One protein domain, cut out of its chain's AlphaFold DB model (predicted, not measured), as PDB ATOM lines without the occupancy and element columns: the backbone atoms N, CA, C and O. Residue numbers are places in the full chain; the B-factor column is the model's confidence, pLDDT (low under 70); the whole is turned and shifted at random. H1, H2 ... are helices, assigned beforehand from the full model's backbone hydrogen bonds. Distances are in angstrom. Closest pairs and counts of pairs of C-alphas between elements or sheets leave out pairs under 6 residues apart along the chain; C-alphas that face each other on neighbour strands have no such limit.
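What this domain is: This is residues 13 to 62 of the 63 residues of an uncharacterized protein of Hordeum vulgare subsp. vulgare (UniProt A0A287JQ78). A long stretch without a named element, residues 13 to 34, leads to two short helices, H1 and then H2, that meet near their ends as an L. H2 folds back from the corner on the same side as the stretch, and the three parts make an open hook; residues 13 to 24 stick out as a tail that makes much of the length. The printed part has 50 residues, 23 of them in named elements, under half; it is all helix, with no named strand. It is extended, with a radius of gyration of the C-alphas of 17.1 A and spans of 48 by 23 by 14 A.

Where its parts are: H1, residues 35 to 45, begins at C-alpha 35 (171.294, 128.196, 208.400) and is 15.4 A long. H2, residues 49 to 60, is 16.6 A long and ends at C-alpha 60 (180.626, 107.492, 200.795).

How they stand to each other: H1 and H2 touch only at the corner by their tight link, H2 with residues 49 to 54 alone; their closest C-alphas, Leu 44 and Gly 50, are 4.0 A apart. Their lines are about perpendicular, at 78 degrees. In both, every O i to N i+4 pair is within hydrogen-bond range.

The domain as a whole: The C-alphas farthest apart, Glu 14 and Phe 35, are 50.1 A apart. The printed part has no cut. The model's pLDDT is under 70 at residues 13 to 20, 22 to 23, 25 to 26 and 62.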
ATOM      1  N   GLU A  13     208.297  99.744 196.649       63.09
ATOM      2  CA  GLU A  13     209.438  99.249 195.866       63.09
ATOM      3  C   GLU A  13     209.042  98.305 194.716       63.09
ATOM      4  O   GLU A  13     209.773  98.206 193.735       63.09
ATOM      5  N   GLU A  14     207.876  97.652 194.792       60.41
ATOM      6  CA  GLU A  14     207.394  96.697 193.776       60.41
ATOM      7  C   GLU A  14     206.386  97.323 192.793       60.41
ATOM      8  O   GLU A  14     205.841  96.646 191.916       60.41
ATOM      9  N   VAL A  15     206.098  98.619 192.938       60.09
ATOM     10  CA  VAL A  15     205.097  99.309 192.124       60.09
ATOM     11  C   VAL A  15     205.742  99.830 190.839       60.09
ATOM     12  O   VAL A  15     206.454 100.831 190.842       60.09
ATOM     13  N   ASP A  16     205.449  99.169 189.719       59.31
ATOM     14  CA  ASP A  16     205.871  99.612 188.388       59.31
ATOM     15  C   ASP A  16     205.234 100.970 188.039       59.31
ATOM     16  O   ASP A  16     204.021 101.089 187.835       59.31
ATOM     17  N   VAL A  17     206.062 102.015 187.983       63.56
ATOM     18  CA  VAL A  17     205.644 103.418 187.815       63.56
ATOM     19  C   VAL A  17     204.879 103.628 186.500       63.56
ATOM     20  O   VAL A  17     203.991 104.479 186.437       63.56
ATOM     21  N   ALA A  18     205.151 102.820 185.468       64.81
ATOM     22  CA  ALA A  18     204.462 102.888 184.178       64.81
ATOM     23  C   ALA A  18     203.016 102.346 184.225       64.81
ATOM     24  O   ALA A  18     202.186 102.710 183.386       64.81
ATOM     25  N   ALA A  19     202.691 101.505 185.212       63.78
ATOM     26  CA  ALA A  19     201.366 100.912 185.392       63.78
ATOM     27  C   ALA A  19     200.457 101.716 186.347       63.78
ATOM     28  O   ALA A  19     199.245 101.471 186.408       63.78
ATOM     29  N   VAL A  20     201.002 102.697 187.081       63.19
ATOM     30  CA  VAL A  20     200.245 103.496 188.059       63.19
ATOM     31  C   VAL A  20     199.439 104.590 187.365       63.19
ATOM     32  O   VAL A  20     199.948 105.632 186.957       63.19
ATOM     33  N   ARG A  21     198.126 104.379 187.270       70.19
ATOM     34  CA  ARG A  21     197.175 105.401 186.812       70.19
ATOM     35  C   ARG A  21     196.737 106.270 187.988       70.19
ATOM     36  O   ARG A  21     196.318 105.748 189.021       70.19
ATOM     37  N   TYR A  22     196.777 107.589 187.805       65.88
ATOM     38  CA  TYR A  22     196.250 108.542 188.782       65.88
ATOM     39  C   TYR A  22     194.770 108.253 189.058       65.88
ATOM     40  O   TYR A  22     193.946 108.254 188.140       65.88
ATOM     41  N   LYS A  23     194.430 108.000 190.325       68.38
ATOM     42  CA  LYS A  23     193.038 107.926 190.768       68.38
ATOM     43  C   LYS A  23     192.625 109.321 191.232       68.38
ATOM     44  O   LYS A  23     193.177 109.787 192.230       68.38
ATOM     45  N   PRO A  24     191.691 109.990 190.538       70.44
ATOM     46  CA  PRO A  24     191.207 111.279 190.992       70.44
ATOM     47  C   PRO A  24     190.537 111.123 192.354       70.44
ATOM     48  O   PRO A  24     189.853 110.133 192.623       70.44
ATOM     49  N   LEU A  25     190.760 112.107 193.216       65.81
ATOM     50  CA  LEU A  25     190.172 112.157 194.542       65.81
ATOM     51  C   LEU A  25     188.661 112.394 194.412       65.81
ATOM     52  O   LEU A  25     188.215 113.515 194.179       65.81
ATOM     53  N   VAL A  26     187.869 111.328 194.532       68.94
ATOM     54  CA  VAL A  26     186.402 111.406 194.518       68.94
ATOM     55  C   VAL A  26     185.923 111.752 195.928       68.94
ATOM     56  O   VAL A  26     185.413 110.899 196.647       68.94
ATOM     57  N   LEU A  27     186.146 113.001 196.342       73.12
ATOM     58  CA  LEU A  27     185.558 113.533 197.570       73.12
ATOM     59  C   LEU A  27     184.155 114.047 197.267       73.12
ATOM     60  O   LEU A  27     183.981 115.059 196.588       73.12
ATOM     61  N   GLN A  28     183.154 113.341 197.780       71.06
ATOM     62  CA  GLN A  28     181.770 113.786 197.765       71.06
ATOM     63  C   GLN A  28     181.415 114.295 199.157       71.06
ATOM     64  O   GLN A  28     181.287 113.532 200.116       71.06
ATOM     65  N   ALA A  29     181.270 115.612 199.251       77.44
ATOM     66  CA  ALA A  29     180.754 116.281 200.428       77.44
ATOM     67  C   ALA A  29     179.680 117.289 199.999       77.44
ATOM     68  O   ALA A  29     179.882 118.018 199.022       77.44
ATOM     69  N   PRO A  30     178.534 117.343 200.694       74.00
ATOM     70  CA  PRO A  30     177.538 118.374 200.447       74.00
ATOM     71  C   PRO A  30     178.092 119.747 200.845       74.00
ATOM     72  O   PRO A  30     178.715 119.898 201.896       74.00
ATOM     73  N   HIS A  31     177.848 120.760 200.014       82.50
ATOM     74  CA  HIS A  31     178.187 122.140 200.343       82.50
ATOM     75  C   HIS A  31     177.022 122.769 201.115       82.50
ATOM     76  O   HIS A  31     175.934 122.943 200.568       82.50
ATOM     77  N   PHE A  32     177.234 123.094 202.391       86.88
ATOM     78  CA  PHE A  32     176.237 123.748 203.238       86.88
ATOM     79  C   PHE A  32     176.703 125.148 203.630       86.88
ATOM     80  O   PHE A  32     177.856 125.339 204.005       86.88
ATOM     81  N   THR A  33     175.792 126.121 203.606       89.81
ATOM     82  CA  THR A  33     176.081 127.514 203.983       89.81
ATOM     83  C   THR A  33     174.961 128.095 204.844       89.81
ATOM     84  O   THR A  33     173.793 127.750 204.676       89.81
ATOM     85  N   GLY A  34     175.292 129.014 205.752       90.69
ATOM     86  CA  GLY A  34     174.297 129.736 206.554       90.69
ATOM     87  C   GLY A  34     173.505 128.829 207.505       90.69
ATOM     88  O   GLY A  34     174.082 128.059 208.273       90.69
ATOM     89  N   PHE A  35     172.171 128.924 207.474       89.19
ATOM     90  CA  PHE A  35     171.294 128.196 208.400       89.19
ATOM     91  C   PHE A  35     171.396 126.670 208.258       89.19
ATOM     92  O   PHE A  35     171.384 125.958 209.263       89.19
ATOM     93  N   SER A  36     171.569 126.159 207.035       87.31
ATOM     94  CA  SER A  36     171.706 124.717 206.803       87.31
ATOM     95  C   SER A  36     172.995 124.161 207.409       87.31
ATOM     96  O   SER A  36     172.988 123.052 207.934       87.31
ATOM     97  N   LEU A  37     174.081 124.945 207.405       89.75
ATOM     98  CA  LEU A  37     175.330 124.569 208.066       89.75
ATOM     99  C   LEU A  37     175.138 124.498 209.583       89.75
ATOM    100  O   LEU A  37     175.574 123.537 210.207       89.75
ATOM    101  N   ARG A  38     174.419 125.457 210.172       89.25
ATOM    102  CA  ARG A  38     174.131 125.448 211.612       89.25
ATOM    103  C   ARG A  38     173.288 124.239 212.028       89.25
ATOM    104  O   ARG A  38     173.603 123.601 213.028       89.25
ATOM    105  N   ALA A  39     172.257 123.903 211.255       89.25
ATOM    106  CA  ALA A  39     171.440 122.714 211.495       89.25
ATOM    107  C   ALA A  39     172.256 121.419 211.345       89.25
ATOM    108  O   ALA A  39     172.140 120.520 212.175       89.25
ATOM    109  N   PHE A  40     173.117 121.344 210.325       88.12
ATOM    110  CA  PHE A  40     173.999 120.199 210.105       88.12
ATOM    111  C   PHE A  40     174.989 120.002 211.257       88.12
ATOM    112  O   PHE A  40     175.124 118.887 211.751       88.12
ATOM    113  N   VAL A  41     175.632 121.077 211.725       89.69
ATOM    114  CA  VAL A  41     176.556 121.036 212.869       89.69
ATOM    115  C   VAL A  41     175.831 120.571 214.126       89.69
ATOM    116  O   VAL A  41     176.299 119.655 214.789       89.69
ATOM    117  N   TRP A  42     174.640 121.109 214.400       91.00
ATOM    118  CA  TRP A  42     173.842 120.677 215.548       91.00
ATOM    119  C   TRP A  42     173.465 119.187 215.482       91.00
ATOM    120  O   TRP A  42     173.509 118.481 216.488       91.00
ATOM    121  N   PHE A  43     173.147 118.676 214.289       87.25
ATOM    122  CA  PHE A  43     172.857 117.256 214.085       87.25
ATOM    123  C   PHE A  43     174.108 116.379 214.249       87.25
ATOM    124  O   PHE A  43     174.028 115.285 214.811       87.25
ATOM    125  N   LEU A  44     175.270 116.868 213.804       87.19
ATOM    126  CA  LEU A  44     176.557 116.174 213.890       87.19
ATOM    127  C   LEU A  44     177.103 116.143 215.324       87.19
ATOM    128  O   LEU A  44     177.667 115.137 215.740       87.19
ATOM    129  N   GLU A  45     176.892 117.204 216.093       88.19
ATOM    130  CA  GLU A  45     177.268 117.285 217.509       88.19
ATOM    131  C   GLU A  45     176.280 116.560 218.433       88.19
ATOM    132  O   GLU A  45     176.556 116.367 219.617       88.19
ATOM    133  N   SER A  46     175.130 116.119 217.913       90.06
ATOM    134  CA  SER A  46     174.180 115.356 218.711       90.06
ATOM    135  C   SER A  46     174.735 113.961 219.063       90.06
ATOM    136  O   SER A  46     175.298 113.270 218.204       90.06
ATOM    137  N   PRO A  47     174.529 113.483 220.304       83.38
ATOM    138  CA  PRO A  47     175.100 112.220 220.780       83.38
ATOM    139  C   PRO A  47     174.558 110.987 220.043       83.38
ATOM    140  O   PRO A  47     175.223 109.955 220.001       83.38
ATOM    141  N   LEU A  48     173.365 111.086 219.447       80.56
ATOM    142  CA  LEU A  48     172.755 109.997 218.684       80.56
ATOM    143  C   LEU A  48     173.073 110.058 217.188       80.56
ATOM    144  O   LEU A  48     173.368 109.022 216.596       80.56
ATOM    145  N   PHE A  49     173.011 111.233 216.556       80.94
ATOM    146  CA  PHE A  49     173.096 111.320 215.096       80.94
ATOM    147  C   PHE A  49     174.504 111.604 214.566       80.94
ATOM    148  O   PHE A  49     174.796 111.249 213.421       80.94
ATOM    149  N   GLY A  50     175.400 112.158 215.386       81.38
ATOM    150  CA  GLY A  50     176.803 112.375 215.024       81.38
ATOM    151  C   GLY A  50     177.532 111.119 214.530       81.38
ATOM    152  O   GLY A  50     178.101 111.129 213.429       81.38
ATOM    153  N   PRO A  51     177.480 109.994 215.271       83.88
ATOM    154  CA  PRO A  51     178.129 108.749 214.858       83.88
ATOM    155  C   PRO A  51     177.548 108.178 213.559       83.88
ATOM    156  O   PRO A  51     178.285 107.662 212.717       83.88
ATOM    157  N   LEU A  52     176.230 108.298 213.363       82.94
ATOM    158  CA  LEU A  52     175.563 107.818 212.154       82.94
ATOM    159  C   LEU A  52     175.960 108.642 210.929       82.94
ATOM    160  O   LEU A  52     176.367 108.068 209.921       82.94
ATOM    161  N   LEU A  53     175.899 109.974 211.011       84.06
ATOM    162  CA  LEU A  53     176.298 110.833 209.898       84.06
ATOM    163  C   LEU A  53     177.762 110.609 209.524       84.06
ATOM    164  O   LEU A  53     178.074 110.375 208.359       84.06
ATOM    165  N   THR A  54     178.664 110.618 210.503       82.38
ATOM    166  CA  THR A  54     180.095 110.424 210.234       82.38
ATOM    167  C   THR A  54     180.390 109.051 209.618       82.38
ATOM    168  O   THR A  54     181.234 108.962 208.728       82.38
ATOM    169  N   SER A  55     179.660 107.999 210.007       80.56
ATOM    170  CA  SER A  55     179.738 106.674 209.373       80.56
ATOM    171  C   SER A  55     179.294 106.696 207.905       80.56
ATOM    172  O   SER A  55     179.998 106.162 207.042       80.56
ATOM    173  N   LEU A  56     178.170 107.349 207.591       82.12
ATOM    174  CA  LEU A  56     177.702 107.486 206.208       82.12
ATOM    175  C   LEU A  56     178.687 108.284 205.345       82.12
ATOM    176  O   LEU A  56     179.015 107.838 204.244       82.12
ATOM    177  N   LEU A  57     179.187 109.422 205.840       81.69
ATOM    178  CA  LEU A  57     180.141 110.255 205.101       81.69
ATOM    179  C   LEU A  57     181.475 109.530 204.854       81.69
ATOM    180  O   LEU A  57     182.036 109.645 203.762       81.69
ATOM    181  N   LYS A  58     181.962 108.744 205.824       81.12
ATOM    182  CA  LYS A  58     183.155 107.892 205.652       81.12
ATOM    183  C   LYS A  58     182.928 106.808 204.601       81.12
ATOM    184  O   LYS A  58     183.724 106.660 203.676       81.12
ATOM    185  N   LYS A  59     181.781 106.122 204.670       80.19
ATOM    186  CA  LYS A  59     181.394 105.088 203.701       80.19
ATOM    187  C   LYS A  59     181.279 105.634 202.276       80.19
ATOM    188  O   LYS A  59     181.700 104.962 201.339       80.19
ATOM    189  N   GLN A  60     180.730 106.838 202.104       77.88
ATOM    190  CA  GLN A  60     180.626 107.492 200.795       77.88
ATOM    191  C   GLN A  60     181.999 107.849 200.214       77.88
ATOM    192  O   GLN A  60     182.230 107.637 199.025       77.88
ATOM    193  N   ASN A  61     182.929 108.307 201.053       76.06
ATOM    194  CA  ASN A  61     184.270 108.704 200.623       76.06
ATOM    195  C   ASN A  61     185.292 107.553 200.616       76.06
ATOM    196  O   ASN A  61     186.466 107.793 200.346       76.06
ATOM    197  N   ASN A  62     184.859 106.304 200.860       67.44
ATOM    198  CA  ASN A  62     185.740 105.132 200.999       67.44
ATOM    199  C   ASN A  62     186.918 105.392 201.968       67.44
ATOM    200  O   ASN A  62     188.042 104.956 201.707       67.44
TER     201      ASN A  62